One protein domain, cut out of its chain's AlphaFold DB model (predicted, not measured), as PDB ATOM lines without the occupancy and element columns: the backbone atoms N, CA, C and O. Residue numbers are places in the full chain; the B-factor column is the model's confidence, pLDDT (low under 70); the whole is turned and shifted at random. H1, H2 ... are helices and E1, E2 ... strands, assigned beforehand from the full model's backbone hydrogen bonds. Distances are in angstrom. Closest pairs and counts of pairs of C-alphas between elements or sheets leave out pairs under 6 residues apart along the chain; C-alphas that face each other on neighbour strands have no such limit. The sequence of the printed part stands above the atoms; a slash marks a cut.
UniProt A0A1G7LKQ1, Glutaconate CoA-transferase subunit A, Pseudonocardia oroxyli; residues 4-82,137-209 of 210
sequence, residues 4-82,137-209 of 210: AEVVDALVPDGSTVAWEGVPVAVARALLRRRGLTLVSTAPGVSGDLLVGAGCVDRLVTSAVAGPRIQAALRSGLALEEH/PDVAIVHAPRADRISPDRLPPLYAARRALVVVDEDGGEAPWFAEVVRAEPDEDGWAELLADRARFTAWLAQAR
ATOM      1  N   ALA A   4     311.388 146.342 221.830       84.81
ATOM      2  CA  ALA A   4     311.697 147.650 222.395       84.81
ATOM      3  C   ALA A   4     310.448 148.537 222.537       84.81
ATOM      4  O   ALA A   4     310.279 149.167 223.573       84.81
ATOM      5  N   GLU A   5     309.543 148.530 221.554       85.06
ATOM      6  CA  GLU A   5     308.282 149.284 221.607       85.06
ATOM      7  C   GLU A   5     307.362 148.749 222.712       85.06
ATOM      8  O   GLU A   5     306.740 149.529 223.435       85.06
ATOM      9  N   VAL A   6     307.318 147.422 222.889       85.81
ATOM     10  CA  VAL A   6     306.539 146.778 223.960       85.81
ATOM     11  C   VAL A   6     307.069 147.187 225.327       85.81
ATOM     12  O   VAL A   6     306.315 147.660 226.174       85.81
ATOM     13  N   VAL A   7     308.379 147.036 225.537       89.31
ATOM     14  CA  VAL A   7     309.045 147.407 226.791       89.31
ATOM     15  C   VAL A   7     308.861 148.895 227.072       89.31
ATOM     16  O   VAL A   7     308.603 149.284 228.209       89.31
ATOM     17  N   ASP A   8     308.928 149.723 226.036       88.00
ATOM     18  CA  ASP A   8     308.765 151.161 226.151       88.00
ATOM     19  C   ASP A   8     307.372 151.573 226.621       88.00
ATOM     20  O   ASP A   8     307.260 152.462 227.468       88.00
ATOM     21  N   ALA A   9     306.333 150.927 226.100       87.75
ATOM     22  CA  ALA A   9     304.957 151.162 226.516       87.75
ATOM     23  C   ALA A   9     304.662 150.589 227.914       87.75
ATOM     24  O   ALA A   9     303.897 151.176 228.683       87.75
ATOM     25  N   LEU A  10     305.266 149.444 228.250       89.25
ATOM     26  CA  LEU A  10     304.996 148.740 229.500       89.25
ATOM     27  C   LEU A  10     305.714 149.339 230.704       89.25
ATOM     28  O   LEU A  10     305.107 149.391 231.773       89.25
ATOM     29  N   VAL A  11     306.966 149.777 230.540       95.19
ATOM     30  CA  VAL A  11     307.861 150.152 231.645       95.19
ATOM     31  C   VAL A  11     308.213 151.644 231.590       95.19
ATOM     32  O   VAL A  11     309.178 152.025 230.920       95.19
ATOM     33  N   PRO A  12     307.458 152.511 232.285       95.12
ATOM     34  CA  PRO A  12     307.853 153.892 232.561       95.12
ATOM     35  C   PRO A  12     309.090 154.005 233.466       95.12
ATOM     36  O   PRO A  12     309.445 153.064 234.179       95.12
ATOM     37  N   ASP A  13     309.708 155.190 233.502       98.12
ATOM     38  CA  ASP A  13     310.688 155.533 234.543       98.12
ATOM     39  C   ASP A  13     310.052 155.456 235.938       98.12
ATOM     40  O   ASP A  13     308.854 155.688 236.099       98.12
ATOM     41  N   GLY A  14     310.850 155.116 236.951       98.31
ATOM     42  CA  GLY A  14     310.362 154.969 238.327       98.31
ATOM     43  C   GLY A  14     309.610 153.663 238.620       98.31
ATOM     44  O   GLY A  14     309.243 153.428 239.770       98.31
ATOM     45  N   SER A  15     309.375 152.813 237.614       98.19
ATOM     46  CA  SER A  15     308.601 151.579 237.786       98.19
ATOM     47  C   SER A  15     309.296 150.570 238.699       98.19
ATOM     48  O   SER A  15     310.521 150.402 238.669       98.19
ATOM     49  N   THR A  16     308.487 149.815 239.438       98.56
ATOM     50  CA  THR A  16     308.920 148.563 240.059       98.56
ATOM     51  C   THR A  16     308.793 147.439 239.042       98.56
ATOM     52  O   THR A  16     307.687 147.050 238.663       98.56
ATOM     53  N   VAL A  17     309.930 146.919 238.590       98.06
ATOM     54  CA  VAL A  17     310.005 145.864 237.580       98.06
ATOM     55  C   VAL A  17     310.479 144.591 238.250       98.06
ATOM     56  O   VAL A  17     311.625 144.507 238.691       98.06
ATOM     57  N   ALA A  18     309.603 143.596 238.309       97.25
ATOM     58  CA  ALA A  18     310.014 142.248 238.636       97.25
ATOM     59  C   ALA A  18     310.470 141.523 237.376       97.25
ATOM     60  O   ALA A  18     309.804 141.609 236.344       97.25
ATOM     61  N   TRP A  19     311.562 140.767 237.445       93.62
ATOM     62  CA  TRP A  19     311.836 139.798 236.395       93.62
ATOM     63  C   TRP A  19     312.476 138.516 236.891       93.62
ATOM     64  O   TRP A  19     313.197 138.492 237.890       93.62
ATOM     65  N   GLU A  20     312.289 137.465 236.102       93.81
ATOM     66  CA  GLU A  20     312.952 136.177 236.276       93.81
ATOM     67  C   GLU A  20     313.500 135.656 234.941       93.81
ATOM     68  O   GLU A  20     312.995 135.978 233.863       93.81
ATOM     69  N   GLY A  21     314.556 134.841 235.007       88.94
ATOM     70  CA  GLY A  21     315.297 134.387 233.825       88.94
ATOM     71  C   GLY A  21     316.404 135.354 233.394       88.94
ATOM     72  O   GLY A  21     316.925 136.114 234.209       88.94
ATOM     73  N   VAL A  22     316.808 135.306 232.117       87.19
ATOM     74  CA  VAL A  22     317.930 136.113 231.596       87.19
ATOM     75  C   VAL A  22     317.468 136.976 230.413       87.19
ATOM     76  O   VAL A  22     317.879 136.757 229.275       87.19
ATOM     77  N   PRO A  23     316.620 137.995 230.654       87.06
ATOM     78  CA  PRO A  23     315.969 138.753 229.590       87.06
ATOM     79  C   PRO A  23     316.905 139.820 228.990       87.06
ATOM     80  O   PRO A  23     316.688 141.020 229.163       87.06
ATOM     81  N   VAL A  24     317.989 139.433 228.307       89.62
ATOM     82  CA  VAL A  24     319.011 140.408 227.870       89.62
ATOM     83  C   VAL A  24     318.461 141.428 226.871       89.62
ATOM     84  O   VAL A  24     318.777 142.615 226.958       89.62
ATOM     85  N   ALA A  25     317.606 140.998 225.942       87.69
ATOM     86  CA  ALA A  25     316.985 141.899 224.973       87.69
ATOM     87  C   ALA A  25     316.100 142.963 225.659       87.69
ATOM     88  O   ALA A  25     316.147 144.139 225.292       87.69
ATOM     89  N   VAL A  26     315.387 142.582 226.726       91.62
ATOM     90  CA  VAL A  26     314.621 143.513 227.572       91.62
ATOM     91  C   VAL A  26     315.554 144.462 228.312       91.62
ATOM     92  O   VAL A  26     315.343 145.670 228.280       91.62
ATOM     93  N   ALA A  27     316.615 143.946 228.943       94.44
ATOM     94  CA  ALA A  27     317.576 144.782 229.657       94.44
ATOM     95  C   ALA A  27     318.192 145.839 228.730       94.44
ATOM     96  O   ALA A  27     318.311 147.001 229.104       94.44
ATOM     97  N   ARG A  28     318.504 145.481 227.479       93.00
ATOM     98  CA  ARG A  28     318.970 146.446 226.474       93.00
ATOM     99  C   ARG A  28     317.929 147.521 226.162       93.00
ATOM    100  O   ARG A  28     318.297 148.690 226.086       93.00
ATOM    101  N   ALA A  29     316.656 147.154 226.011       92.69
ATOM    102  CA  ALA A  29     315.574 148.120 225.801       92.69
ATOM    103  C   ALA A  29     315.382 149.060 227.010       92.69
ATOM    104  O   ALA A  29     315.080 150.241 226.844       92.69
ATOM    105  N   LEU A  30     315.651 148.572 228.223       95.94
ATOM    106  CA  LEU A  30     315.558 149.342 229.465       95.94
ATOM    107  C   LEU A  30     316.756 150.267 229.737       95.94
ATOM    108  O   LEU A  30     316.678 151.073 230.658       95.94
ATOM    109  N   LEU A  31     317.834 150.243 228.941       96.25
ATOM    110  CA  LEU A  31     319.030 151.081 229.179       96.25
ATOM    111  C   LEU A  31     318.762 152.596 229.159       96.25
ATOM    112  O   LEU A  31     319.570 153.389 229.650       96.25
ATOM    113  N   ARG A  32     317.634 153.013 228.583       93.81
ATOM    114  CA  ARG A  32     317.184 154.411 228.559       93.81
ATOM    115  C   ARG A  32     316.312 154.799 229.757       93.81
ATOM    116  O   ARG A  32     315.980 155.970 229.881       93.81
ATOM    117  N   ARG A  33     315.933 153.834 230.600       97.00
ATOM    118  CA  ARG A  33     315.079 154.049 231.771       97.00
ATOM    119  C   ARG A  33     315.876 154.438 233.000       97.00
ATOM    120  O   ARG A  33     317.047 154.079 233.126       97.00
ATOM    121  N   ARG A  34     315.253 155.183 233.904       98.00
ATOM    122  CA  ARG A  34     315.862 155.653 235.154       98.00
ATOM    123  C   ARG A  34     314.915 155.453 236.331       98.00
ATOM    124  O   ARG A  34     313.702 155.336 236.157       98.00
ATOM    125  N   GLY A  35     315.482 155.418 237.533       98.25
ATOM    126  CA  GLY A  35     314.705 155.336 238.766       98.25
ATOM    127  C   GLY A  35     314.056 153.977 239.026       98.25
ATOM    128  O   GLY A  35     313.102 153.903 239.795       98.25
ATOM    129  N   LEU A  36     314.500 152.905 238.366       98.62
ATOM    130  CA  LEU A  36     313.827 151.612 238.477       98.62
ATOM    131  C   LEU A  36     314.048 150.988 239.858       98.62
ATOM    132  O   LEU A  36     315.159 151.009 240.395       98.62
ATOM    133  N   THR A  37     313.004 150.355 240.395       98.69
ATOM    134  CA  THR A  37     313.168 149.336 241.440       98.69
ATOM    135  C   THR A  37     313.175 147.972 240.765       98.69
ATOM    136  O   THR A  37     312.158 147.544 240.226       98.69
ATOM    137  N   LEU A  38     314.323 147.298 240.765       98.25
ATOM    138  CA  LEU A  38     314.474 145.976 240.171       98.25
ATOM    139  C   LEU A  38     314.224 144.898 241.226       98.25
ATOM    140  O   LEU A  38     314.925 144.862 242.234       98.25
ATOM    141  N   VAL A  39     313.268 144.007 240.977       98.31
ATOM    142  CA  VAL A  39     312.941 142.871 241.847       98.31
ATOM    143  C   VAL A  39     313.274 141.572 241.114       98.31
ATOM    144  O   VAL A  39     312.695 141.279 240.073       98.31
ATOM    145  N   SER A  40     314.223 140.780 241.604       96.38
ATOM    146  CA  SER A  40     314.580 139.516 240.950       96.38
ATOM    147  C   SER A  40     315.245 138.567 241.926       96.38
ATOM    148  O   SER A  40     316.144 138.979 242.652       96.38
ATOM    149  N   THR A  41     314.855 137.293 241.922       94.62
ATOM    150  CA  THR A  41     315.491 136.269 242.763       94.62
ATOM    151  C   THR A  41     316.996 136.199 242.488       94.62
ATOM    152  O   THR A  41     317.795 136.127 243.426       94.62
ATOM    153  N   ALA A  42     317.378 136.278 241.208       93.12
ATOM    154  CA  ALA A  42     318.757 136.321 240.739       93.12
ATOM    155  C   ALA A  42     318.876 137.259 239.513       93.12
ATOM    156  O   ALA A  42     318.597 136.838 238.390       93.12
ATOM    157  N   PRO A  43     319.354 138.508 239.683       92.50
ATOM    158  CA  PRO A  43     319.356 139.519 238.618       92.50
ATOM    159  C   PRO A  43     320.210 139.146 237.395       92.50
ATOM    160  O   PRO A  43     319.958 139.616 236.281       92.50
ATOM    161  N   GLY A  44     321.238 138.316 237.603       92.00
ATOM    162  CA  GLY A  44     322.133 137.824 236.559       92.00
ATOM    163  C   GLY A  44     322.863 138.935 235.795       92.00
ATOM    164  O   GLY A  44     323.002 140.069 236.258       92.00
ATOM    165  N   VAL A  45     323.332 138.605 234.589       93.25
ATOM    166  CA  VAL A  45     324.042 139.556 233.714       93.25
ATOM    167  C   VAL A  45     323.156 140.730 233.284       93.25
ATOM    168  O   VAL A  45     323.641 141.853 233.159       93.25
ATOM    169  N   SER A  46     321.856 140.490 233.098       94.31
ATOM    170  CA  SER A  46     320.874 141.514 232.725       94.31
ATOM    171  C   SER A  46     320.718 142.570 233.821       94.31
ATOM    172  O   SER A  46     320.699 143.767 233.532       94.31
ATOM    173  N   GLY A  47     320.663 142.138 235.082       96.31
ATOM    174  CA  GLY A  47     320.572 143.033 236.233       96.31
ATOM    175  C   GLY A  47     321.869 143.784 236.473       96.31
ATOM    176  O   GLY A  47     321.840 144.998 236.658       96.31
ATOM    177  N   ASP A  48     323.008 143.091 236.378       97.25
ATOM    178  CA  ASP A  48     324.327 143.723 236.493       97.25
ATOM    179  C   ASP A  48     324.523 144.827 235.444       97.25
ATOM    180  O   ASP A  48     325.023 145.909 235.762       97.25
ATOM    181  N   LEU A  49     324.063 144.589 234.211       96.69
ATOM    182  CA  LEU A  49     324.073 145.581 233.140       96.69
ATOM    183  C   LEU A  49     323.240 146.821 233.495       96.69
ATOM    184  O   LEU A  49     323.762 147.931 233.402       96.69
ATOM    185  N   LEU A  50     321.974 146.655 233.902       97.75
ATOM    186  CA  LEU A  50     321.106 147.796 234.227       97.75
ATOM    187  C   LEU A  50     321.607 148.594 235.428       97.75
ATOM    188  O   LEU A  50     321.595 149.827 235.399       97.75
ATOM    189  N   VAL A  51     322.069 147.900 236.467       98.12
ATOM    190  CA  VAL A  51     322.607 148.535 237.672       98.12
ATOM    191  C   VAL A  51     323.848 149.351 237.328       98.12
ATOM    192  O   VAL A  51     323.922 150.529 237.667       98.12
ATOM    193  N   GLY A  52     324.797 148.785 236.582       97.56
ATOM    194  CA  GLY A  52     325.990 149.537 236.195       97.56
ATOM    195  C   GLY A  52     325.759 150.622 235.143       97.56
ATOM    196  O   GLY A  52     326.589 151.517 235.016       97.56
ATOM    197  N   ALA A  53     324.643 150.574 234.416       97.94
ATOM    198  CA  ALA A  53     324.191 151.663 233.555       97.94
ATOM    199  C   ALA A  53     323.462 152.783 234.328       97.94
ATOM    200  O   ALA A  53     323.020 153.752 233.710       97.94
ATOM    201  N   GLY A  54     323.308 152.663 235.653       97.81
ATOM    202  CA  GLY A  54     322.618 153.652 236.487       97.81
ATOM    203  C   GLY A  54     321.108 153.708 236.247       97.81
ATOM    204  O   GLY A  54     320.495 154.758 236.413       97.81
ATOM    205  N   CYS A  55     320.502 152.605 235.795       98.38
ATOM    206  CA  CYS A  55     319.061 152.541 235.539       98.38
ATOM    207  C   CYS A  55     318.248 152.205 236.802       98.38
ATOM    208  O   CYS A  55     317.043 152.449 236.831       98.38
ATOM    209  N   VAL A  56     318.897 151.625 237.819       98.50
ATOM    210  CA  VAL A  56     318.266 151.026 239.004       98.50
ATOM    211  C   VAL A  56     318.648 151.812 240.257       98.50
ATOM    212  O   VAL A  56     319.828 151.881 240.596       98.50
ATOM    213  N   ASP A  57     317.646 152.330 240.964       98.38
ATOM    214  CA  ASP A  57     317.818 153.049 242.236       98.38
ATOM    215  C   ASP A  57     317.718 152.103 243.439       98.38
ATOM    216  O   ASP A  57     318.314 152.346 244.492       98.38
ATOM    217  N   ARG A  58     316.962 151.009 243.287       98.38
ATOM    218  CA  ARG A  58     316.773 149.987 244.320       98.38
ATOM    219  C   ARG A  58     316.790 148.591 243.722       98.38
ATOM    220  O   ARG A  58     316.097 148.324 242.745       98.38
ATOM    221  N   LEU A  59     317.526 147.694 244.363       98.12
ATOM    222  CA  LEU A  59     317.551 146.272 244.062       98.12
ATOM    223  C   LEU A  59     316.874 145.491 245.193       98.12
ATOM    224  O   LEU A  59     317.282 145.597 246.345       98.12
ATOM    225  N   VAL A  60     315.870 144.688 244.855       98.00
ATOM    226  CA  VAL A  60     315.244 143.705 245.744       98.00
ATOM    227  C   VAL A  60     315.600 142.314 245.221       98.00
ATOM    228  O   VAL A  60     315.239 141.974 244.094       98.00
ATOM    229  N   THR A  61     316.354 141.523 245.981       97.19
ATOM    230  CA  THR A  61     316.916 140.256 245.472       97.19
ATOM    231  C   THR A  61     317.098 139.198 246.547       97.19
ATOM    232  O   THR A  61     317.113 139.514 247.732       97.19
ATOM    233  N   SER A  62     317.277 137.943 246.126       94.69
ATOM    234  CA  SER A  62     317.741 136.864 247.006       94.69
ATOM    235  C   SER A  62     319.196 136.456 246.817       94.69
ATOM    236  O   SER A  62     319.725 135.647 247.577       94.69
ATOM    237  N   ALA A  63     319.843 137.010 245.794       92.81
ATOM    238  CA  ALA A  63     321.245 136.778 245.511       92.81
ATOM    239  C   ALA A  63     321.883 138.044 244.940       92.81
ATOM    240  O   ALA A  63     321.466 138.576 243.904       92.81
ATOM    241  N   VAL A  64     322.942 138.506 245.597       92.62
ATOM    242  CA  VAL A  64     323.774 139.607 245.114       92.62
ATOM    243  C   VAL A  64     324.962 139.035 244.343       92.62
ATOM    244  O   VAL A  64     325.902 138.494 244.923       92.62
ATOM    245  N   ALA A  65     324.949 139.184 243.020       90.06
ATOM    246  CA  ALA A  65     326.030 138.734 242.147       90.06
ATOM    247  C   ALA A  65     326.288 139.735 241.015       90.06
ATOM    248  O   ALA A  65     325.363 140.385 240.540       90.06
ATOM    249  N   GLY A  66     327.543 139.820 240.561       94.56
ATOM    250  CA  GLY A  66     327.955 140.678 239.444       94.56
ATOM    251  C   GLY A  66     328.840 141.863 239.871       94.56
ATOM    252  O   GLY A  66     328.622 142.455 240.931       94.56
ATOM    253  N   PRO A  67     329.882 142.211 239.092       97.25
ATOM    254  CA  PRO A  67     330.863 143.222 239.485       97.25
ATOM    255  C   PRO A  67     330.288 144.643 239.539       97.25
ATOM    256  O   PRO A  67     330.737 145.439 240.367       97.25
ATOM    257  N   ARG A  68     329.305 144.978 238.693       97.94
ATOM    258  CA  ARG A  68     328.695 146.313 238.661       97.94
ATOM    259  C   ARG A  68     327.690 146.479 239.789       97.94
ATOM    260  O   ARG A  68     327.695 147.530 240.418       97.94
ATOM    261  N   ILE A  69     326.921 145.438 240.116       97.94
ATOM    262  CA  ILE A  69     326.088 145.421 241.330       97.94
ATOM    263  C   ILE A  69     326.963 145.615 242.568       97.94
ATOM    264  O   ILE A  69     326.713 146.515 243.364       97.94
ATOM    265  N   GLN A  70     328.042 144.844 242.695       97.00
ATOM    266  CA  GLN A  70     328.963 144.963 243.828       97.00
ATOM    267  C   GLN A  70     329.592 146.362 243.926       97.00
ATOM    268  O   GLN A  70     329.751 146.900 245.021       97.00
ATOM    269  N   ALA A  71     329.952 146.973 242.793       97.81
ATOM    270  CA  ALA A  71     330.432 148.351 242.764       97.81
ATOM    271  C   ALA A  71     329.350 149.357 243.182       97.81
ATOM    272  O   ALA A  71     329.629 150.215 244.017       97.81
ATOM    273  N   ALA A  72     328.128 149.213 242.666       97.94
ATOM    274  CA  ALA A  72     327.007 150.097 242.958       97.94
ATOM    275  C   ALA A  72     326.585 150.046 244.437       97.94
ATOM    276  O   ALA A  72     326.285 151.081 245.028       97.94
ATOM    277  N   LEU A  73     326.631 148.868 245.068       97.06
ATOM    278  CA  LEU A  73     326.374 148.710 246.504       97.06
ATOM    279  C   LEU A  73     327.374 149.500 247.355       97.06
ATOM    280  O   LEU A  73     326.980 150.181 248.298       97.06
ATOM    281  N   ARG A  74     328.661 149.494 246.983       96.62
ATOM    282  CA  ARG A  74     329.684 150.312 247.661       96.62
ATOM    283  C   ARG A  74     329.479 151.815 247.465       96.62
ATOM    284  O   ARG A  74     329.980 152.593 248.270       96.62
ATOM    285  N   SER A  75     328.762 152.220 246.418       95.38
ATOM    286  CA  SER A  75     328.415 153.616 246.139       95.38
ATOM    287  C   SER A  75     326.982 153.991 246.535       95.38
ATOM    288  O   SER A  75     326.516 155.054 246.136       95.38
ATOM    289  N   GLY A  76     326.286 153.156 247.317       95.69
ATOM    290  CA  GLY A  76     324.996 153.508 247.917       95.69
ATOM    291  C   GLY A  76     323.742 153.065 247.156       95.69
ATOM    292  O   GLY A  76     322.677 153.619 247.411       95.69
ATOM    293  N   LEU A  77     323.830 152.078 246.254       98.00
ATOM    294  CA  LEU A  77     322.639 151.411 245.711       98.00
ATOM    295  C   LEU A  77     321.769 150.876 246.858       98.00
ATOM    296  O   LEU A  77     322.263 150.134 247.711       98.00
ATOM    297  N   ALA A  78     320.477 151.213 246.864       97.81
ATOM    298  CA  ALA A  78     319.561 150.691 247.869       97.81
ATOM    299  C   ALA A  78     319.331 149.193 247.637       97.81
ATOM    300  O   ALA A  78     318.912 148.786 246.553       97.81
ATOM    301  N   LEU A  79     319.583 148.379 248.660       96.81
ATOM    302  CA  LEU A  79     319.420 146.930 248.615       96.81
ATOM    303  C   LEU A  79     318.374 146.488 249.634       96.81
ATOM    304  O   LEU A  79     318.438 146.872 250.799       96.81
ATOM    305  N   GLU A  80     317.442 145.651 249.195       96.62
ATOM    306  CA  GLU A  80     316.545 144.887 250.056       96.62
ATOM    307  C   GLU A  80     316.745 143.399 249.744       96.62
ATOM    308  O   GLU A  80     316.340 142.907 248.692       96.62
ATOM    309  N   GLU A  81     317.435 142.687 250.632       95.19
ATOM    310  CA  GLU A  81     317.778 141.281 250.417       95.19
ATOM    311  C   GLU A  81     316.810 140.354 251.161       95.19
ATOM    312  O   GLU A  81     316.495 140.571 252.329       95.19
ATOM    313  N   HIS A  82     316.328 139.313 250.491       95.81
ATOM    314  CA  HIS A  82     315.369 138.344 251.027       95.81
ATOM    315  C   HIS A  82     315.814 136.915 250.723       95.81
ATOM    316  O   HIS A  82     316.662 136.690 249.874       95.81
ATOM    317  N   PRO A 137     304.584 144.377 241.898       97.25
ATOM    318  CA  PRO A 137     305.326 145.136 240.894       97.25
ATOM    319  C   PRO A 137     304.402 145.846 239.896       97.25
ATOM    320  O   PRO A 137     303.306 145.374 239.589       97.25
ATOM    321  N   ASP A 138     304.871 146.944 239.309       96.19
ATOM    322  CA  ASP A 138     304.156 147.585 238.203       96.19
ATOM    323  C   ASP A 138     304.172 146.693 236.958       96.19
ATOM    324  O   ASP A 138     303.170 146.591 236.247       96.19
ATOM    325  N   VAL A 139     305.303 146.022 236.716       94.81
ATOM    326  CA  VAL A 139     305.502 145.117 235.581       94.81
ATOM    327  C   VAL A 139     306.271 143.875 236.024       94.81
ATOM    328  O   VAL A 139     307.305 143.996 236.679       94.81
ATOM    329  N   ALA A 140     305.803 142.693 235.627       94.19
ATOM    330  CA  ALA A 140     306.554 141.445 235.703       94.19
ATOM    331  C   ALA A 140     307.026 141.002 234.318       94.19
ATOM    332  O   ALA A 140     306.260 141.020 233.356       94.19
ATOM    333  N   ILE A 141     308.283 140.577 234.222       92.81
ATOM    334  CA  ILE A 141     308.898 140.105 232.983       92.81
ATOM    335  C   ILE A 141     309.504 138.724 233.219       92.81
ATOM    336  O   ILE A 141     310.422 138.579 234.016       92.81
ATOM    337  N   VAL A 142     309.034 137.695 232.523       91.06
ATOM    338  CA  VAL A 142     309.599 136.343 232.653       91.06
ATOM    339  C   VAL A 142     310.220 135.923 231.336       91.06
ATOM    340  O   VAL A 142     309.554 135.920 230.304       91.06
ATOM    341  N   HIS A 143     311.502 135.560 231.383       89.88
ATOM    342  CA  HIS A 143     312.223 135.004 230.243       89.88
ATOM    343  C   HIS A 143     312.467 133.504 230.390       89.88
ATOM    344  O   HIS A 143     312.888 133.012 231.447       89.88
ATOM    345  N   ALA A 144     312.236 132.780 229.298       85.56
ATOM    346  CA  ALA A 144     312.594 131.377 229.159       85.56
ATOM    347  C   ALA A 144     312.926 131.046 227.699       85.56
ATOM    348  O   ALA A 144     312.379 131.676 226.807       85.56
ATOM    349  N   PRO A 145     313.726 130.003 227.418       80.81
ATOM    350  CA  PRO A 145     314.004 129.609 226.037       80.81
ATOM    351  C   PRO A 145     312.752 129.243 225.238       80.81
ATOM    352  O   PRO A 145     312.728 129.386 224.028       80.81
ATOM    353  N   ARG A 146     311.716 128.735 225.915       76.06
ATOM    354  CA  ARG A 146     310.401 128.441 225.336       76.06
ATOM    355  C   ARG A 146     309.313 128.657 226.376       76.06
ATOM    356  O   ARG A 146     309.572 128.496 227.571       76.06
ATOM    357  N   ALA A 147     308.098 128.942 225.917       71.25
ATOM    358  CA  ALA A 147     306.947 129.179 226.789       71.25
ATOM    359  C   ALA A 147     306.612 127.953 227.659       71.25
ATOM    360  O   ALA A 147     306.380 128.082 228.857       71.25
ATOM    361  N   ASP A 148     306.696 126.748 227.090       72.69
ATOM    362  CA  ASP A 148     306.487 125.472 227.790       72.69
ATOM    363  C   ASP A 148     307.640 125.086 228.737       72.69
ATOM    364  O   ASP A 148     307.581 124.062 229.416       72.69
ATOM    365  N   ARG A 149     308.703 125.899 228.793       77.50
ATOM    366  CA  ARG A 149     309.896 125.692 229.629       77.50
ATOM    367  C   ARG A 149     310.053 126.747 230.721       77.50
ATOM    368  O   ARG A 149     311.127 126.853 231.317       77.50
ATOM    369  N   ILE A 150     309.009 127.526 230.994       80.44
ATOM    370  CA  ILE A 150     308.995 128.421 232.150       80.44
ATOM    371  C   ILE A 150     308.846 127.570 233.410       80.44
ATOM    372  O   ILE A 150     307.876 126.836 233.579       80.44
ATOM    373  N   SER A 151     309.832 127.663 234.299       84.19
ATOM    374  CA  SER A 151     309.804 126.930 235.560       84.19
ATOM    375  C   SER A 151     308.752 127.526 236.510       84.19
ATOM    376  O   SER A 151     308.661 128.755 236.591       84.19
ATOM    377  N   PRO A 152     307.972 126.710 237.249       83.62
ATOM    378  CA  PRO A 152     306.901 127.206 238.117       83.62
ATOM    379  C   PRO A 152     307.341 128.234 239.164       83.62
ATOM    380  O   PRO A 152     306.569 129.127 239.494       83.62
ATOM    381  N   ASP A 153     308.577 128.154 239.657       84.38
ATOM    382  CA  ASP A 153     309.170 129.113 240.601       84.38
ATOM    383  C   ASP A 153     309.358 130.522 240.017       84.38
ATOM    384  O   ASP A 153     309.496 131.477 240.775       84.38
ATOM    385  N   ARG A 154     309.311 130.675 238.686       87.75
ATOM    386  CA  ARG A 154     309.425 131.968 237.990       87.75
ATOM    387  C   ARG A 154     308.086 132.617 237.667       87.75
ATOM    388  O   ARG A 154     308.061 133.757 237.217       87.75
ATOM    389  N   LEU A 155     306.984 131.901 237.861       85.75
ATOM    390  CA  LEU A 155     305.639 132.410 237.614       85.75
ATOM    391  C   LEU A 155     305.103 133.381 238.691       85.75
ATOM    392  O   LEU A 155     304.349 134.268 238.299       85.75
ATOM    393  N   PRO A 156     305.465 133.305 239.997       90.00
ATOM    394  CA  PRO A 156     304.923 134.176 241.048       90.00
ATOM    395  C   PRO A 156     304.849 135.676 240.708       90.00
ATOM    396  O   PRO A 156     303.786 136.261 240.922       90.00
ATOM    397  N   PRO A 157     305.886 136.304 240.113       91.88
ATOM    398  CA  PRO A 157     305.819 137.710 239.722       91.88
ATOM    399  C   PRO A 157     304.689 138.019 238.739       91.88
ATOM    400  O   PRO A 157     304.084 139.084 238.835       91.88
ATOM    401  N   LEU A 158     304.391 137.098 237.812       87.75
ATOM    402  CA  LEU A 158     303.347 137.293 236.806       87.75
ATOM    403  C   LEU A 158     301.983 137.451 237.458       87.75
ATOM    404  O   LEU A 158     301.234 138.292 237.002       87.75
ATOM    405  N   TYR A 159     301.685 136.704 238.527       84.19
ATOM    406  CA  TYR A 159     300.396 136.784 239.229       84.19
ATOM    407  C   TYR A 159     300.272 138.013 240.136       84.19
ATOM    408  O   TYR A 159     299.165 138.405 240.490       84.19
ATOM    409  N   ALA A 160     301.398 138.585 240.561       89.69
ATOM    410  CA  ALA A 160     301.428 139.658 241.549       89.69
ATOM    411  C   ALA A 160     301.544 141.059 240.929       89.69
ATOM    412  O   ALA A 160     301.257 142.058 241.591       89.69
ATOM    413  N   ALA A 161     302.020 141.149 239.685       91.31
ATOM    414  CA  ALA A 161     302.238 142.419 239.011       91.31
ATOM    415  C   ALA A 161     300.976 142.960 238.339       91.31
ATOM    416  O   ALA A 161     300.081 142.222 237.946       91.31
ATOM    417  N   ARG A 162     300.937 144.281 238.137       88.56
ATOM    418  CA  ARG A 162     299.821 144.958 237.450       88.56
ATOM    419  C   ARG A 162     299.800 144.695 235.946       88.56
ATOM    420  O   ARG A 162     298.764 144.849 235.304       88.56
ATOM    421  N   ARG A 163     300.966 144.406 235.371       86.56
ATOM    422  CA  ARG A 163     301.183 144.115 233.951       86.56
ATOM    423  C   ARG A 163     302.225 143.015 233.832       86.56
ATOM    424  O   ARG A 163     303.143 142.951 234.649       86.56
ATOM    425  N   ALA A 164     302.122 142.200 232.791       86.19
ATOM    426  CA  ALA A 164     303.023 141.082 232.562       86.19
ATOM    427  C   ALA A 164     303.573 141.080 231.129       86.19
ATOM    428  O   ALA A 164     302.923 141.523 230.183       86.19
ATOM    429  N   LEU A 165     304.793 140.572 230.979       85.69
ATOM    430  CA  LEU A 165     305.432 140.294 229.701       85.69
ATOM    431  C   LEU A 165     306.168 138.960 229.796       85.69
ATOM    432  O   LEU A 165     307.034 138.778 230.651       85.69
ATOM    433  N   VAL A 166     305.863 138.039 228.887       86.44
ATOM    434  CA  VAL A 166     306.620 136.799 228.734       86.44
ATOM    435  C   VAL A 166     307.486 136.921 227.485       86.44
ATOM    436  O   VAL A 166     307.036 137.341 226.421       86.44
ATOM    437  N   VAL A 167     308.766 136.608 227.632       83.94
ATOM    438  CA  VAL A 167     309.750 136.699 226.554       83.94
ATOM    439  C   VAL A 167     310.330 135.319 226.326       83.94
ATOM    440  O   VAL A 167     310.823 134.698 227.270       83.94
ATOM    441  N   VAL A 168     310.278 134.848 225.085       82.75
ATOM    442  CA  VAL A 168     310.829 133.545 224.712       82.75
ATOM    443  C   VAL A 168     311.851 133.681 223.600       82.75
ATOM    444  O   VAL A 168     311.816 134.647 222.840       82.75
ATOM    445  N   ASP A 169     312.798 132.753 223.534       77.06
ATOM    446  CA  ASP A 169     313.771 132.737 222.444       77.06
ATOM    447  C   ASP A 169     313.092 132.189 221.176       77.06
ATOM    448  O   ASP A 169     312.272 131.271 221.256       77.06
ATOM    449  N   GLU A 170     313.414 132.743 220.002       65.19
ATOM    450  CA  GLU A 170     312.910 132.198 218.734       65.19
ATOM    451  C   GLU A 170     313.443 130.768 218.514       65.19
ATOM    452  O   GLU A 170     314.629 130.479 218.719       65.19
ATOM    453  N   ASP A 171     312.567 129.855 218.081       56.28
ATOM    454  CA  ASP A 171     312.910 128.448 217.860       56.28
ATOM    455  C   ASP A 171     314.026 128.308 216.799       56.28
ATOM    456  O   ASP A 171     313.805 128.477 215.602       56.28
ATOM    457  N   GLY A 172     315.235 127.929 217.236       49.50
ATOM    458  CA  GLY A 172     316.314 127.456 216.353       49.50
ATOM    459  C   GLY A 172     317.481 128.415 216.096       49.50
ATOM    460  O   GLY A 172     318.388 128.055 215.346       49.50
ATOM    461  N   GLY A 173     317.529 129.589 216.724       39.94
ATOM    462  CA  GLY A 173     318.727 130.431 216.699       39.94
ATOM    463  C   GLY A 173     319.750 129.996 217.752       39.94
ATOM    464  O   GLY A 173     319.463 130.040 218.942       39.94
ATOM    465  N   GLU A 174     320.987 129.673 217.360       38.22
ATOM    466  CA  GLU A 174     322.129 129.454 218.282       38.22
ATOM    467  C   GLU A 174     322.539 130.722 219.077       38.22
ATOM    468  O   GLU A 174     323.567 130.751 219.755       38.22
ATOM    469  N   ALA A 175     321.751 131.795 219.000       42.59
ATOM    470  CA  ALA A 175     322.069 133.116 219.511       42.59
ATOM    471  C   ALA A 175     321.006 133.573 220.536       42.59
ATOM    472  O   ALA A 175     319.911 133.951 220.123       42.59
ATOM    473  N   PRO A 176     321.330 133.652 221.845       45.44
ATOM    474  CA  PRO A 176     320.417 134.063 222.932       45.44
ATOM    475  C   PRO A 176     320.039 135.565 222.906       45.44
ATOM    476  O   PRO A 176     319.742 136.174 223.933       45.44
ATOM    477  N   TRP A 177     320.122 136.200 221.736       45.66
ATOM    478  CA  TRP A 177     319.932 137.636 221.526       45.66
ATOM    479  C   TRP A 177     318.674 137.963 220.710       45.66
ATOM    480  O   TRP A 177     318.307 139.137 220.645       45.66
ATOM    481  N   PHE A 178     318.032 136.960 220.098       41.88
ATOM    482  CA  PHE A 178     316.771 137.101 219.367       41.88
ATOM    483  C   PHE A 178     315.634 136.581 220.242       41.88
ATOM    484  O   PHE A 178     315.618 135.416 220.626       41.88
ATOM    485  N   ALA A 179     314.730 137.484 220.605       48.97
ATOM    486  CA  ALA A 179     313.640 137.220 221.525       48.97
ATOM    487  C   ALA A 179     312.311 137.533 220.839       48.97
ATOM    488  O   ALA A 179     312.111 138.659 220.373       48.97
ATOM    489  N   GLU A 180     311.410 136.557 220.825       51.03
ATOM    490  CA  GLU A 180     310.020 136.751 220.444       51.03
ATOM    491  C   GLU A 180     309.210 137.217 221.662       51.03
ATOM    492  O   GLU A 180     309.403 136.783 222.806       51.03
ATOM    493  N   VAL A 181     308.300 138.157 221.418       54.28
ATOM    494  CA  VAL A 181     307.413 138.708 222.443       54.28
ATOM    495  C   VAL A 181     306.140 137.876 222.485       54.28
ATOM    496  O   VAL A 181     305.242 138.089 221.671       54.28
ATOM    497  N   VAL A 182     306.007 137.005 223.483       56.28
ATOM    498  CA  VAL A 182     304.715 136.394 223.810       56.28
ATOM    499  C   VAL A 182     304.020 137.313 224.811       56.28
ATOM    500  O   VAL A 182     304.225 137.253 226.025       56.28
ATOM    501  N   ARG A 183     303.228 138.257 224.295       53.12
ATOM    502  CA  ARG A 183     302.488 139.205 225.135       53.12
ATOM    503  C   ARG A 183     301.357 138.470 225.855       53.12
ATOM    504  O   ARG A 183     300.310 138.223 225.274       53.12
ATOM    505  N   ALA A 184     301.561 138.176 227.133       50.09
ATOM    506  CA  ALA A 184     300.485 137.881 228.065       50.09
ATOM    507  C   ALA A 184     300.083 139.193 228.750       50.09
ATOM    508  O   ALA A 184     300.545 139.495 229.844       50.09
ATOM    509  N   GLU A 185     299.274 140.008 228.074       48.72
ATOM    510  CA  GLU A 185     298.321 140.845 228.799       48.72
ATOM    511  C   GLU A 185     297.083 139.976 228.946       48.72
ATOM    512  O   GLU A 185     296.374 139.792 227.956       48.72
ATOM    513  N   PRO A 186     296.834 139.379 230.119       44.16
ATOM    514  CA  PRO A 186     295.491 138.923 230.383       44.16
ATOM    515  C   PRO A 186     294.603 140.174 230.329       44.16
ATOM    516  O   PRO A 186     294.946 141.215 230.905       44.16
ATOM    517  N   ASP A 187     293.493 140.104 229.607       47.06
ATOM    518  CA  ASP A 187     292.383 141.030 229.817       47.06
ATOM    519  C   ASP A 187     291.874 140.911 231.273       47.06
ATOM    520  O   ASP A 187     292.403 140.133 232.076       47.06
ATOM    521  N   GLU A 188     290.882 141.716 231.674       48.03
ATOM    522  CA  GLU A 188     290.338 141.645 233.045       48.03
ATOM    523  C   GLU A 188     289.915 140.208 233.432       48.03
ATOM    524  O   GLU A 188     290.089 139.811 234.587       48.03
ATOM    525  N   ASP A 189     289.471 139.403 232.460       47.09
ATOM    526  CA  ASP A 189     289.080 138.000 232.639       47.09
ATOM    527  C   ASP A 189     290.285 137.051 232.739       47.09
ATOM    528  O   ASP A 189     290.311 136.142 233.574       47.09
ATOM    529  N   GLY A 190     291.327 137.283 231.942       51.56
ATOM    530  CA  GLY A 190     292.545 136.493 231.955       51.56
ATOM    531  C   GLY A 190     293.281 136.585 233.290       51.56
ATOM    532  O   GLY A 190     293.850 135.590 233.723       51.56
ATOM    533  N   TRP A 191     293.236 137.730 233.983       53.62
ATOM    534  CA  TRP A 191     293.822 137.874 235.323       53.62
ATOM    535  C   TRP A 191     293.067 137.035 236.354       53.62
ATOM    536  O   TRP A 191     293.687 136.378 237.194       53.62
ATOM    537  N   ALA A 192     291.737 137.004 236.262       53.12
ATOM    538  CA  ALA A 192     290.908 136.151 237.101       53.12
ATOM    539  C   ALA A 192     291.168 134.660 236.824       53.12
ATOM    540  O   ALA A 192     291.255 133.872 237.763       53.12
ATOM    541  N   GLU A 193     291.370 134.269 235.563       50.81
ATOM    542  CA  GLU A 193     291.708 132.894 235.171       50.81
ATOM    543  C   GLU A 193     293.117 132.476 235.637       50.81
ATOM    544  O   GLU A 193     293.301 131.372 236.155       50.81
ATOM    545  N   LEU A 194     294.092 133.388 235.539       56.09
ATOM    546  CA  LEU A 194     295.484 133.243 235.989       56.09
ATOM    547  C   LEU A 194     295.578 132.984 237.499       56.09
ATOM    548  O   LEU A 194     296.347 132.131 237.949       56.09
ATOM    549  N   LEU A 195     294.782 133.728 238.274       55.41
ATOM    550  CA  LEU A 195     294.692 133.610 239.730       55.41
ATOM    551  C   LEU A 195     293.853 132.400 240.169       55.41
ATOM    552  O   LEU A 195     294.156 131.802 241.201       55.41
ATOM    553  N   ALA A 196     292.825 132.024 239.398       57.59
ATOM    554  CA  ALA A 196     291.940 130.904 239.717       57.59
ATOM    555  C   ALA A 196     292.551 129.530 239.400       57.59
ATOM    556  O   ALA A 196     292.273 128.568 240.118       57.59
ATOM    557  N   ASP A 197     293.374 129.415 238.350       64.12
ATOM    558  CA  ASP A 197     293.962 128.140 237.933       64.12
ATOM    559  C   ASP A 197     295.347 128.313 237.273       64.12
ATOM    560  O   ASP A 197     295.499 128.490 236.058       64.12
ATOM    561  N   ARG A 198     296.400 128.183 238.095       63.44
ATOM    562  CA  ARG A 198     297.806 128.221 237.646       63.44
ATOM    563  C   ARG A 198     298.118 127.157 236.584       63.44
ATOM    564  O   ARG A 198     298.972 127.395 235.725       63.44
ATOM    565  N   ALA A 199     297.461 125.994 236.623       63.84
ATOM    566  CA  ALA A 199     297.679 124.922 235.653       63.84
ATOM    567  C   ALA A 199     297.047 125.274 234.301       63.84
ATOM    568  O   ALA A 199     297.681 125.078 233.264       63.84
ATOM    569  N   ARG A 200     295.853 125.873 234.310       62.31
ATOM    570  CA  ARG A 200     295.193 126.393 233.107       62.31
ATOM    571  C   ARG A 200     295.981 127.531 232.465       62.31
ATOM    572  O   ARG A 200     296.158 127.510 231.253       62.31
ATOM    573  N   PHE A 201     296.553 128.447 233.251       64.56
ATOM    574  CA  PHE A 201     297.461 129.466 232.711       64.56
ATOM    575  C   PHE A 201     298.726 128.858 232.090       64.56
ATOM    576  O   PHE A 201     299.133 129.243 230.996       64.56
ATOM    577  N   THR A 202     299.327 127.863 232.746       62.84
ATOM    578  CA  THR A 202     300.488 127.147 232.193       62.84
ATOM    579  C   THR A 202     300.127 126.426 230.886       62.84
ATOM    580  O   THR A 202     300.909 126.419 229.938       62.84
ATOM    581  N   ALA A 203     298.918 125.864 230.798       64.25
ATOM    582  CA  ALA A 203     298.400 125.258 229.575       64.25
ATOM    583  C   ALA A 203     298.122 126.299 228.475       64.25
ATOM    584  O   ALA A 203     298.441 126.045 227.316       64.25
ATOM    585  N   TRP A 204     297.595 127.475 228.824       64.75
ATOM    586  CA  TRP A 204     297.428 128.600 227.900       64.75
ATOM    587  C   TRP A 204     298.778 129.086 227.354       64.75
ATOM    588  O   TRP A 204     298.927 129.223 226.143       64.75
ATOM    589  N   LEU A 205     299.801 129.237 228.208       62.34
ATOM    590  CA  LEU A 205     301.170 129.563 227.781       62.34
ATOM    591  C   LEU A 205     301.719 128.534 226.783       62.34
ATOM    592  O   LEU A 205     302.398 128.899 225.827       62.34
ATOM    593  N   ALA A 206     301.406 127.250 226.977       61.78
ATOM    594  CA  ALA A 206     301.784 126.199 226.038       61.78
ATOM    595  C   ALA A 206     301.008 126.266 224.703       61.78
ATOM    596  O   ALA A 206     301.534 125.824 223.680       61.78
ATOM    597  N   GLN A 207     299.785 126.812 224.701       57.00
ATOM    598  CA  GLN A 207     298.916 126.968 223.524       57.00
ATOM    599  C   GLN A 207     299.162 128.258 222.736       57.00
ATOM    600  O   GLN A 207     298.943 128.254 221.529       57.00
ATOM    601  N   ALA A 208     299.687 129.316 223.363       53.44
ATOM    602  CA  ALA A 208     300.078 130.580 222.718       53.44
ATOM    603  C   ALA A 208     301.191 130.435 221.643       53.44
ATOM    604  O   ALA A 208     301.711 131.430 221.152       53.44
ATOM    605  N   ARG A 209     301.547 129.193 221.279       45.03
ATOM    606  CA  ARG A 209     302.402 128.788 220.151       45.03
ATOM    607  C   ARG A 209     301.687 128.779 218.790       45.03
ATOM    608  O   ARG A 209     302.364 128.516 217.798       45.03
TER     609      ARG A 209
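AT A GLANCE: This is residues 4 to 82 and 137 to 209 of the 210 residues of the protein "Glutaconate CoA-transferase subunit A" of Pseudonocardia oroxyli (UniProt A0A1G7LKQ1). One strongly twisted sheet of seven strands runs through this domain, with H1, H2 and H3 over one face, each touching the next, and short H5 over the other face. The sheet curls round H2, H4 packs on H3 near the edge with E3 and E4, and at the far end of the longest axis H6 and H7 make a corner off the sheet. The printed part has 152 residues with seven named helices and seven named strands, in the order H1 E1 H2 E2 H3 E3 H4 E4 E5 H5 E6 E7 H6 H7. The mixed sheet runs E4 E3 E2 E1 E5 E6 E7, parallel from E4 to E6, with E6 and E7 antiparallel. The class is mixed, helices and strands, and the whole is compact, with a radius of gyration of the C-alphas of 15.1 A and spans of 45 by 35 by 26 A.

HOW THE PARTS SIT: Start with H1, residues 4 to 10, then pass E1, residues 16 to 20, to H2, residues 24 to 30. H1 and H2 touch, the same way at a steep tilt of 62 degrees, with Ala 4 and Ala 29 as closest C-alphas, 5.2 A apart. E2, residues 36 to 40, is parallel to E1, with N 17 and O 37 within hydrogen-bond range at 2.8 A. H3, residues 44 to 52, touches H2, the same way at a shallow tilt of 24 degrees; the closest C-alphas, of Val 24 and Ser 46, are 5.3 A apart. H3 lies over E2 at a height over the sheet of 9.2 A and runs along the strands, at 20 degrees to E2 on the local plane. E3, residues 56 to 61, is parallel to E2, with N 60 and O 38 at 2.8 A. H4, residues 67 to 74, touches H3 at a steep tilt of 49 degrees, the closest C-alphas being those of Gly 52 and Arg 68, 4.9 A apart, and only grazes the sheet with residues 69 to 73. E4, residues 78 to 81, is an edge strand parallel to E3, with N 80 and O 59 at 2.9 A. Past the cut, E5, residues 139 to 144, is parallel to E1, with N 141 and O 18 at 2.8 A. H1 only just lies over E5, with 3 of its C-alphas falling on it. H5, residues 156 to 160, is on the face opposite to H3, at a height over the sheet of 8.0 A. E6, residues 164 to 169, is parallel to E5, with N 165 and O 140 at 2.8 A, and forms a hairpin with the edge strand E7, residues 179 to 182, with N 180 and O 168 at 2.8 A. Four strand-helix-strand units, two parallel neighbour strands with a helix between, have right-handed crossovers: E1 H2 E2, E2 H3 E3, E3 H4 E4 and E5 H5 E6. H6, residues 188 to 196, is not on the sheet and only just touches H5, with 3 pairs of C-alphas within 8 A, the closest being Tyr 159 and Leu 195 at 6.5 A. H7, residues 198 to 207, is not on the sheet either and touches H6 only at the corner, where the C-alphas of Leu 194 and Phe 201 are 5.4 A apart. Every O i to N i+4 pair is within hydrogen-bond range in H1, H2, H3, H4, H5 and H7, and 4 of 5 in H6.

IN THESE COORDINATES: Find C-alpha 4, where H1 begins, at (311.697, 147.650, 222.395). E5 runs 16.7 A from C-alpha 139 at (305.502, 145.117, 235.581), and E6 beside it 17.0 A. H7 ends at C-alpha 207, at (298.916, 126.968, 223.524), after 14.2 A.

THE WHOLE: The two C-alphas farthest apart, of Ser 75 and Gln 207, are 45.7 A apart. Residues 83 to 136 are not printed, and C-alphas 82 and 137 are 15.8 A apart across that cut. The link from E5 to H5, 11 residues, is long. The printed part has a mean pLDDT of 82.1, and residues 170 to 209 are under 70.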